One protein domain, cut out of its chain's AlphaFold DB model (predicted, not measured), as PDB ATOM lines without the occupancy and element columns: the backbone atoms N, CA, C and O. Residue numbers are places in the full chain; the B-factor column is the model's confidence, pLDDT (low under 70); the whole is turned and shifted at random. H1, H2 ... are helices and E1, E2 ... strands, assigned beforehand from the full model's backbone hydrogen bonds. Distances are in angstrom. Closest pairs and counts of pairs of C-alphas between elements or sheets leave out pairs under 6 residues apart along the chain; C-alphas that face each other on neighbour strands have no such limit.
ATOM      1  N   GLY A 133     161.263 162.724 200.730       86.44
ATOM      2  CA  GLY A 133     159.935 162.159 200.449       86.44
ATOM      3  C   GLY A 133     159.228 161.498 201.642       86.44
ATOM      4  O   GLY A 133     158.035 161.223 201.548       86.44
ATOM      5  N   GLY A 134     159.922 161.288 202.764       91.38
ATOM      6  CA  GLY A 134     159.335 160.821 204.020       91.38
ATOM      7  C   GLY A 134     158.764 161.964 204.861       91.38
ATOM      8  O   GLY A 134     159.090 163.138 204.656       91.38
ATOM      9  N   ARG A 135     157.918 161.621 205.837       95.00
ATOM     10  CA  ARG A 135     157.382 162.562 206.831       95.00
ATOM     11  C   ARG A 135     158.029 162.283 208.178       95.00
ATOM     12  O   ARG A 135     157.881 161.188 208.701       95.00
ATOM     13  N   ALA A 136     158.705 163.272 208.745       94.94
ATOM     14  CA  ALA A 136     159.197 163.206 210.112       94.94
ATOM     15  C   ALA A 136     158.275 164.011 211.025       94.94
ATOM     16  O   ALA A 136     157.877 165.125 210.676       94.94
ATOM     17  N   THR A 137     157.958 163.463 212.193       97.06
ATOM     18  CA  THR A 137     157.392 164.227 213.302       97.06
ATOM     19  C   THR A 137     158.292 164.110 214.518       97.06
ATOM     20  O   THR A 137     159.005 163.120 214.694       97.06
ATOM     21  N   ALA A 138     158.306 165.158 215.327       96.69
ATOM     22  CA  ALA A 138     159.076 165.220 216.548       96.69
ATOM     23  C   ALA A 138     158.325 166.047 217.586       96.69
ATOM     24  O   ALA A 138     157.585 166.973 217.263       96.69
ATOM     25  N   SER A 139     158.572 165.734 218.842       97.56
ATOM     26  CA  SER A 139     158.288 166.610 219.964       97.56
ATOM     27  C   SER A 139     159.459 166.521 220.927       97.56
ATOM     28  O   SER A 139     160.054 165.456 221.103       97.56
ATOM     29  N   GLY A 140     159.831 167.641 221.522       96.06
ATOM     30  CA  GLY A 140     161.001 167.710 222.372       96.06
ATOM     31  C   GLY A 140     160.890 168.780 223.432       96.06
ATOM     32  O   GLY A 140     160.067 169.692 223.351       96.06
ATOM     33  N   LYS A 141     161.721 168.637 224.457       95.62
ATOM     34  CA  LYS A 141     161.863 169.602 225.541       95.62
ATOM     35  C   LYS A 141     163.330 169.730 225.911       95.62
ATOM     36  O   LYS A 141     164.046 168.731 225.931       95.62
ATOM     37  N   ILE A 142     163.750 170.945 226.225       92.88
ATOM     38  CA  ILE A 142     165.075 171.269 226.743       92.88
ATOM     39  C   ILE A 142     164.858 172.012 228.057       92.88
ATOM     40  O   ILE A 142     164.235 173.068 228.072       92.88
ATOM     41  N   ASP A 143     165.349 171.448 229.152       91.94
ATOM     42  CA  ASP A 143     165.331 172.049 230.484       91.94
ATOM     43  C   ASP A 143     166.712 172.651 230.750       91.94
ATOM     44  O   ASP A 143     167.691 171.926 230.962       91.94
ATOM     45  N   THR A 144     166.778 173.984 230.689       87.94
ATOM     46  CA  THR A 144     168.001 174.778 230.861       87.94
ATOM     47  C   THR A 144     168.277 175.143 232.318       87.94
ATOM     48  O   THR A 144     169.330 175.724 232.600       87.94
ATOM     49  N   ILE A 145     167.351 174.827 233.235       87.94
ATOM     50  CA  ILE A 145     167.514 175.039 234.681       87.94
ATOM     51  C   ILE A 145     168.431 173.958 235.253       87.94
ATOM     52  O   ILE A 145     169.311 174.252 236.064       87.94
ATOM     53  N   LYS A 146     168.253 172.704 234.823       84.12
ATOM     54  CA  LYS A 146     169.158 171.614 235.203       84.12
ATOM     55  C   LYS A 146     170.558 171.835 234.621       84.12
ATOM     56  O   LYS A 146     170.702 172.265 233.480       84.12
ATOM     57  N   LYS A 147     171.591 171.512 235.407       88.00
ATOM     58  CA  LYS A 147     172.997 171.492 234.975       88.00
ATOM     59  C   LYS A 147     173.582 170.083 235.160       88.00
ATOM     60  O   LYS A 147     173.573 169.599 236.293       88.00
ATOM     61  N   PRO A 148     174.074 169.421 234.094       87.56
ATOM     62  CA  PRO A 148     174.052 169.874 232.699       87.56
ATOM     63  C   PRO A 148     172.622 169.990 232.144       87.56
ATOM     64  O   PRO A 148     171.709 169.309 232.619       87.56
ATOM     65  N   THR A 149     172.442 170.867 231.154       89.00
ATOM     66  CA  THR A 149     171.158 171.089 230.463       89.00
ATOM     67  C   THR A 149     170.604 169.756 229.969       89.00
ATOM     68  O   THR A 149     171.312 169.009 229.294       89.00
ATOM     69  N   SER A 150     169.357 169.432 230.310       92.31
ATOM     70  CA  SER A 150     168.755 168.141 229.941       92.31
ATOM     71  C   SER A 150     167.805 168.289 228.764       92.31
ATOM     72  O   SER A 150     167.128 169.308 228.634       92.31
ATOM     73  N   PHE A 151     167.727 167.269 227.918       93.00
ATOM     74  CA  PHE A 151     166.836 167.263 226.767       93.00
ATOM     75  C   PHE A 151     166.128 165.916 226.617       93.00
ATOM     76  O   PHE A 151     166.664 164.859 226.952       93.00
ATOM     77  N   ALA A 152     164.911 165.972 226.091       95.06
ATOM     78  CA  ALA A 152     164.112 164.822 225.705       95.06
ATOM     79  C   ALA A 152     163.538 165.075 224.312       95.06
ATOM     80  O   ALA A 152     163.079 166.182 224.029       95.06
ATOM     81  N   LEU A 153     163.567 164.068 223.449       95.62
ATOM     82  CA  LEU A 153     163.111 164.153 222.072       95.62
ATOM     83  C   LEU A 153     162.469 162.825 221.675       95.62
ATOM     84  O   LEU A 153     163.126 161.790 221.672       95.62
ATOM     85  N   LYS A 154     161.204 162.867 221.276       97.50
ATOM     86  CA  LYS A 154     160.469 161.709 220.768       97.50
ATOM     87  C   LYS A 154     159.891 162.017 219.402       97.50
ATOM     88  O   LYS A 154     159.513 163.156 219.129       97.50
ATOM     89  N   GLY A 155     159.755 161.009 218.563       97.19
ATOM     90  CA  GLY A 155     159.146 161.198 217.262       97.19
ATOM     91  C   GLY A 155     159.238 159.974 216.382       97.19
ATOM     92  O   GLY A 155     159.660 158.897 216.806       97.19
ATOM     93  N   ASN A 156     158.838 160.167 215.137       96.75
ATOM     94  CA  ASN A 156     158.851 159.118 214.141       96.75
ATOM     95  C   ASN A 156     159.192 159.673 212.758       96.75
ATOM     96  O   ASN A 156     159.033 160.861 212.474       96.75
ATOM     97  N   VAL A 157     159.671 158.794 211.889       95.19
ATOM     98  CA  VAL A 157     159.884 159.050 210.469       95.19
ATOM     99  C   VAL A 157     159.144 157.980 209.693       95.19
ATOM    100  O   VAL A 157     159.461 156.796 209.800       95.19
ATOM    101  N   ASP A 158     158.186 158.412 208.886       94.12
ATOM    102  CA  ASP A 158     157.362 157.548 208.061       94.12
ATOM    103  C   ASP A 158     157.776 157.621 206.599       94.12
ATOM    104  O   ASP A 158     158.082 158.686 206.054       94.12
ATOM    105  N   SER A 159     157.649 156.479 205.928       91.88
ATOM    106  CA  SER A 159     157.701 156.381 204.469       91.88
ATOM    107  C   SER A 159     159.017 156.843 203.833       91.88
ATOM    108  O   SER A 159     159.023 157.379 202.726       91.88
ATOM    109  N   LEU A 160     160.150 156.626 204.505       90.81
ATOM    110  CA  LEU A 160     161.448 157.047 203.989       90.81
ATOM    111  C   LEU A 160     161.993 156.019 202.988       90.81
ATOM    112  O   LEU A 160     162.246 154.864 203.331       90.81
ATOM    113  N   ALA A 161     162.192 156.421 201.735       89.81
ATOM    114  CA  ALA A 161     162.702 155.518 200.706       89.81
ATOM    115  C   ALA A 161     164.206 155.257 200.897       89.81
ATOM    116  O   ALA A 161     165.028 156.157 200.713       89.81
ATOM    117  N   ILE A 162     164.589 154.009 201.198       87.94
ATOM    118  CA  ILE A 162     165.994 153.643 201.479       87.94
ATOM    119  C   ILE A 162     166.910 153.974 200.298       87.94
ATOM    120  O   ILE A 162     168.012 154.481 200.493       87.94
ATOM    121  N   GLY A 163     166.443 153.748 199.067       86.81
ATOM    122  CA  GLY A 163     167.203 154.094 197.865       86.81
ATOM    123  C   GLY A 163     167.537 155.589 197.776       86.81
ATOM    124  O   GLY A 163     168.625 155.941 197.325       86.81
ATOM    125  N   THR A 164     166.648 156.465 198.254       85.75
ATOM    126  CA  THR A 164     166.882 157.916 198.294       85.75
ATOM    127  C   THR A 164     167.938 158.272 199.338       85.75
ATOM    128  O   THR A 164     168.854 159.028 199.029       85.75
ATOM    129  N   ILE A 165     167.876 157.668 200.533       84.81
ATOM    130  CA  ILE A 165     168.892 157.859 201.585       84.81
ATOM    131  C   ILE A 165     170.275 157.434 201.080       84.81
ATOM    132  O   ILE A 165     171.238 158.188 201.181       84.81
ATOM    133  N   LEU A 166     170.380 156.227 200.513       86.06
ATOM    134  CA  LEU A 166     171.653 155.687 200.032       86.06
ATOM    135  C   LEU A 166     172.242 156.547 198.912       86.06
ATOM    136  O   LEU A 166     173.443 156.819 198.914       86.06
ATOM    137  N   LYS A 167     171.398 157.033 197.995       85.31
ATOM    138  CA  LYS A 167     171.811 157.954 196.933       85.31
ATOM    139  C   LYS A 167     172.351 159.272 197.497       85.31
ATOM    140  O   LYS A 167     173.391 159.728 197.032       85.31
ATOM    141  N   GLU A 168     171.694 159.839 198.509       83.75
ATOM    142  CA  GLU A 168     172.159 161.050 199.205       83.75
ATOM    143  C   GLU A 168     173.516 160.813 199.890       83.75
ATOM    144  O   GLU A 168     174.434 161.627 199.789       83.75
ATOM    145  N   MET A 169     173.700 159.632 200.489       85.31
ATOM    146  CA  MET A 169     174.971 159.191 201.078       85.31
ATOM    147  C   MET A 169     176.040 158.799 200.042       85.31
ATOM    148  O   MET A 169     177.132 158.376 200.423       85.31
ATOM    149  N   LYS A 170     175.756 158.929 198.738       87.56
ATOM    150  CA  LYS A 170     176.631 158.511 197.625       87.56
ATOM    151  C   LYS A 170     176.988 157.018 197.654       87.56
ATOM    152  O   LYS A 170     178.021 156.605 197.129       87.56
ATOM    153  N   VAL A 171     176.116 156.200 198.240       88.00
ATOM    154  CA  VAL A 171     176.220 154.742 198.273       88.00
ATOM    155  C   VAL A 171     175.401 154.171 197.117       88.00
ATOM    156  O   VAL A 171     174.172 154.136 197.151       88.00
ATOM    157  N   ASN A 172     176.086 153.694 196.077       79.31
ATOM    158  CA  ASN A 172     175.448 153.042 194.933       79.31
ATOM    159  C   ASN A 172     175.158 151.572 195.252       79.31
ATOM    160  O   ASN A 172     175.918 150.683 194.870       79.31
ATOM    161  N   PHE A 173     174.061 151.318 195.962       78.44
ATOM    162  CA  PHE A 173     173.612 149.966 196.280       78.44
ATOM    163  C   PHE A 173     172.127 149.796 195.907       78.44
ATOM    164  O   PHE A 173     171.302 150.615 196.322       78.44
ATOM    165  N   PRO A 174     171.758 148.782 195.096       75.06
ATOM    166  CA  PRO A 174     170.409 148.642 194.550       75.06
ATOM    167  C   PRO A 174     169.445 148.060 195.594       75.06
ATOM    168  O   PRO A 174     169.033 146.906 195.510       75.06
ATOM    169  N   VAL A 175     169.076 148.867 196.589       81.50
ATOM    170  CA  VAL A 175     168.079 148.505 197.604       81.50
ATOM    171  C   VAL A 175     166.779 149.252 197.364       81.50
ATOM    172  O   VAL A 175     166.754 150.452 197.089       81.50
ATOM    173  N   ARG A 176     165.679 148.511 197.492       83.00
ATOM    174  CA  ARG A 176     164.315 149.032 197.486       83.00
ATOM    175  C   ARG A 176     163.660 148.672 198.805       83.00
ATOM    176  O   ARG A 176     163.758 147.539 199.263       83.00
ATOM    177  N   GLY A 177     162.981 149.641 199.391       88.38
ATOM    178  CA  GLY A 177     162.281 149.462 200.647       88.38
ATOM    179  C   GLY A 177     161.903 150.798 201.257       88.38
ATOM    180  O   GLY A 177     162.499 151.835 200.944       88.38
ATOM    181  N   THR A 178     160.906 150.732 202.122       92.31
ATOM    182  CA  THR A 178     160.376 151.861 202.870       92.31
ATOM    183  C   THR A 178     160.761 151.686 204.328       92.31
ATOM    184  O   THR A 178     160.393 150.692 204.956       92.31
ATOM    185  N   LEU A 179     161.524 152.640 204.844       92.38
ATOM    186  CA  LEU A 179     161.971 152.694 206.222       92.38
ATOM    187  C   LEU A 179     160.966 153.485 207.065       92.38
ATOM    188  O   LEU A 179     160.529 154.572 206.685       92.38
ATOM    189  N   PHE A 180     160.649 152.917 208.219       94.56
ATOM    190  CA  PHE A 180     159.910 153.537 209.305       94.56
ATOM    191  C   PHE A 180     160.827 153.560 210.521       94.56
ATOM    192  O   PHE A 180     161.485 152.554 210.806       94.56
ATOM    193  N   VAL A 181     160.893 154.689 211.212       95.06
ATOM    194  CA  VAL A 181     161.744 154.867 212.390       95.06
ATOM    195  C   VAL A 181     160.911 155.472 213.499       95.06
ATOM    196  O   VAL A 181     160.271 156.489 213.278       95.06
ATOM    197  N   ASP A 182     160.974 154.889 214.685       97.25
ATOM    198  CA  ASP A 182     160.431 155.462 215.911       97.25
ATOM    199  C   ASP A 182     161.599 155.691 216.871       97.25
ATOM    200  O   ASP A 182     162.468 154.824 217.014       97.25
ATOM    201  N   TYR A 183     161.643 156.854 217.513       95.69
ATOM    202  CA  TYR A 183     162.704 157.197 218.452       95.69
ATOM    203  C   TYR A 183     162.147 157.894 219.693       95.69
ATOM    204  O   TYR A 183     161.232 158.712 219.620       95.69
ATOM    205  N   ASP A 184     162.739 157.566 220.834       97.19
ATOM    206  CA  ASP A 184     162.519 158.214 222.123       97.19
ATOM    207  C   ASP A 184     163.886 158.353 222.787       97.19
ATOM    208  O   ASP A 184     164.492 157.363 223.204       97.19
ATOM    209  N   LEU A 185     164.416 159.570 222.763       95.25
ATOM    210  CA  LEU A 185     165.786 159.900 223.115       95.25
ATOM    211  C   LEU A 185     165.803 160.882 224.278       95.25
ATOM    212  O   LEU A 185     165.029 161.837 224.336       95.25
ATOM    213  N   THR A 186     166.759 160.688 225.172       95.19
ATOM    214  CA  THR A 186     167.062 161.625 226.257       95.19
ATOM    215  C   THR A 186     168.559 161.843 226.329       95.19
ATOM    216  O   THR A 186     169.337 161.019 225.853       95.19
ATOM    217  N   GLY A 187     168.977 162.942 226.935       92.75
ATOM    218  CA  GLY A 187     170.374 163.137 227.285       92.75
ATOM    219  C   GLY A 187     170.583 164.430 228.051       92.75
ATOM    220  O   GLY A 187     169.628 165.107 228.446       92.75
ATOM    221  N   ALA A 188     171.848 164.755 228.285       92.19
ATOM    222  CA  ALA A 188     172.227 165.979 228.971       92.19
ATOM    223  C   ALA A 188     173.586 166.506 228.499       92.19
ATOM    224  O   ALA A 188     174.489 165.734 228.195       92.19
ATOM    225  N   GLY A 189     173.758 167.817 228.439       87.44
ATOM    226  CA  GLY A 189     175.022 168.434 228.047       87.44
ATOM    227  C   GLY A 189     174.859 169.929 227.860       87.44
ATOM    228  O   GLY A 189     173.787 170.395 227.484       87.44
ATOM    229  N   ASP A 190     175.927 170.679 228.105       82.25
ATOM    230  CA  ASP A 190     175.916 172.137 227.938       82.25
ATOM    231  C   ASP A 190     176.516 172.565 226.585       82.25
ATOM    232  O   ASP A 190     176.535 173.749 226.243       82.25
ATOM    233  N   SER A 191     176.966 171.600 225.774       74.75
ATOM    234  CA  SER A 191     177.489 171.832 224.429       74.75
ATOM    235  C   SER A 191     176.976 170.819 223.400       74.75
ATOM    236  O   SER A 191     176.712 169.657 223.700       74.75
ATOM    237  N   VAL A 192     176.901 171.248 222.134       73.38
ATOM    238  CA  VAL A 192     176.500 170.390 220.999       73.38
ATOM    239  C   VAL A 192     177.430 169.181 220.831       73.38
ATOM    240  O   VAL A 192     177.011 168.154 220.307       73.38
ATOM    241  N   ALA A 193     178.681 169.286 221.287       80.25
ATOM    242  CA  ALA A 193     179.644 168.191 221.246       80.25
ATOM    243  C   ALA A 193     179.407 167.144 222.348       80.25
ATOM    244  O   ALA A 193     179.685 165.972 222.123       80.25
ATOM    245  N   GLU A 194     178.882 167.537 223.513       77.88
ATOM    246  CA  GLU A 194     178.577 166.622 224.626       77.88
ATOM    247  C   GLU A 194     177.285 165.838 224.406       77.88
ATOM    248  O   GLU A 194     177.203 164.672 224.785       77.88
ATOM    249  N   ILE A 195     176.297 166.468 223.764       75.88
ATOM    250  CA  ILE A 195     174.959 165.906 223.534       75.88
ATOM    251  C   ILE A 195     175.007 164.474 222.967       75.88
ATOM    252  O   ILE A 195     174.365 163.606 223.554       75.88
ATOM    253  N   PRO A 196     175.771 164.161 221.896       81.62
ATOM    254  CA  PRO A 196     175.831 162.806 221.348       81.62
ATOM    255  C   PRO A 196     176.362 161.751 222.325       81.62
ATOM    256  O   PRO A 196     175.998 160.584 222.212       81.62
ATOM    257  N   HIS A 197     177.225 162.136 223.269       85.75
ATOM    258  CA  HIS A 197     177.860 161.211 224.211       85.75
ATOM    259  C   HIS A 197     176.953 160.812 225.377       85.75
ATOM    260  O   HIS A 197     177.233 159.825 226.053       85.75
ATOM    261  N   THR A 198     175.877 161.561 225.612       88.12
ATOM    262  CA  THR A 198     174.946 161.335 226.725       88.12
ATOM    263  C   THR A 198     173.585 160.829 226.268       88.12
ATOM    264  O   THR A 198     172.670 160.712 227.084       88.12
ATOM    265  N   LEU A 199     173.450 160.513 224.975       89.69
ATOM    266  CA  LEU A 199     172.220 159.976 224.415       89.69
ATOM    267  C   LEU A 199     171.891 158.616 225.033       89.69
ATOM    268  O   LEU A 199     172.624 157.640 224.879       89.69
ATOM    269  N   GLY A 200     170.741 158.562 225.688       90.75
ATOM    270  CA  GLY A 200     170.060 157.343 226.090       90.75
ATOM    271  C   GLY A 200     168.693 157.240 225.421       90.75
ATOM    272  O   GLY A 200     168.220 158.177 224.775       90.75
ATOM    273  N   GLY A 201     168.037 156.098 225.606       92.62
ATOM    274  CA  GLY A 201     166.682 155.857 225.117       92.62
ATOM    275  C   GLY A 201     166.610 154.710 224.119       92.62
ATOM    276  O   GLY A 201     167.379 153.750 224.200       92.62
ATOM    277  N   SER A 202     165.648 154.787 223.204       95.06
ATOM    278  CA  SER A 202     165.357 153.726 222.248       95.06
ATOM    279  C   SER A 202     165.192 154.266 220.835       95.06
ATOM    280  O   SER A 202     164.646 155.344 220.606       95.06
ATOM    281  N   VAL A 203     165.669 153.478 219.878       94.81
ATOM    282  CA  VAL A 203     165.415 153.671 218.455       94.81
ATOM    283  C   VAL A 203     164.957 152.331 217.919       94.81
ATOM    284  O   VAL A 203     165.647 151.323 218.079       94.81
ATOM    285  N   SER A 204     163.794 152.312 217.286       94.88
ATOM    286  CA  SER A 204     163.310 151.145 216.567       94.88
ATOM    287  C   SER A 204     163.154 151.497 215.100       94.88
ATOM    288  O   SER A 204     162.798 152.617 214.740       94.88
ATOM    289  N   SER A 205     163.477 150.545 214.234       91.81
ATOM    290  CA  SER A 205     163.327 150.727 212.799       91.81
ATOM    291  C   SER A 205     162.698 149.496 212.182       91.81
ATOM    292  O   SER A 205     162.925 148.364 212.617       91.81
ATOM    293  N   ARG A 206     161.866 149.724 211.172       93.06
ATOM    294  CA  ARG A 206     161.217 148.673 210.394       93.06
ATOM    295  C   ARG A 206     161.359 149.004 208.922       93.06
ATOM    296  O   ARG A 206     161.145 150.140 208.513       93.06
ATOM    297  N   CYS A 207     161.708 148.003 208.128       89.75
ATOM    298  CA  CYS A 207     161.805 148.131 206.683       89.75
ATOM    299  C   CYS A 207     160.744 147.250 206.028       89.75
ATOM    300  O   CYS A 207     160.736 146.036 206.229       89.75
ATOM    301  N   ALA A 208     159.874 147.855 205.224       87.06
ATOM    302  CA  ALA A 208     158.958 147.133 204.355       87.06
ATOM    303  C   ALA A 208     159.561 147.047 202.950       87.06
ATOM    304  O   ALA A 208     159.956 148.062 202.375       87.06
ATOM    305  N   THR A 209     159.643 145.849 202.378       80.00
ATOM    306  CA  THR A 209     159.990 145.683 200.965       80.00
ATOM    307  C   THR A 209     158.769 146.005 200.105       80.00
ATOM    308  O   THR A 209     157.653 145.586 200.408       80.00
ATOM    309  N   ALA A 210     158.967 146.755 199.018       59.81
ATOM    310  CA  ALA A 210     157.955 146.827 197.970       59.81
ATOM    311  C   ALA A 210     157.800 145.413 197.391       59.81
ATOM    312  O   ALA A 210     158.804 144.788 197.039       59.81
ATOM    313  N   GLY A 211     156.571 144.893 197.379       47.31
ATOM    314  CA  GLY A 211     156.270 143.532 196.947       47.31
ATOM    315  C   GLY A 211     156.924 143.196 195.607       47.31
ATOM    316  O   GLY A 211     156.942 144.004 194.681       47.31
TER     317      GLY A 211
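AT A GLANCE: This is residues 133 to 211 of the 215 residues of the protein "AsmA domain-containing protein" of Methyloceanibacter stevinii (UniProt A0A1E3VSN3). A long, arched slab of four strands makes the body, with short helices at its opposite ends. The 79 printed residues run E1, E2, H1, E3, H2, E4; the sheet's order is E1 E2 E3 E4, antiparallel, and the class is mixed. The whole is loose, radius of gyration of the C-alphas 15.8 A, a rod spanning 50 by 22 by 18 A.

HOW THE PARTS SIT: E1, residues 134 to 143, and E2, residues 150 to 161, form a hairpin; N 139 and O 154, 2.8 A, are within hydrogen-bond range. E2 bends by 65 degrees at residue 158. H1, residues 162 to 168, only grazes the twisted sheet; its O i to N i+4 pairs are within range. Also within range are N 155 and O 183 of E3, residues 178 to 188, 2.9 A, and N 182 and O 204 of E4, residues 200 to 208, 2.9 A. H2, residues 195 to 198, too short for such helix pairs, is on the sheet, over none of its strands.

IN THESE COORDINATES: E1, 29.4 A long, begins at C-alpha 134 (159.335, 160.821, 204.020); E4, 26.5 A, ends at C-alpha 208 (158.958, 147.133, 204.355). E2 measures 32.4 A and E3 32.0 A.

THE WHOLE: The printed part has no cut and no long link. Residues 210 to 211 have pLDDT under 70.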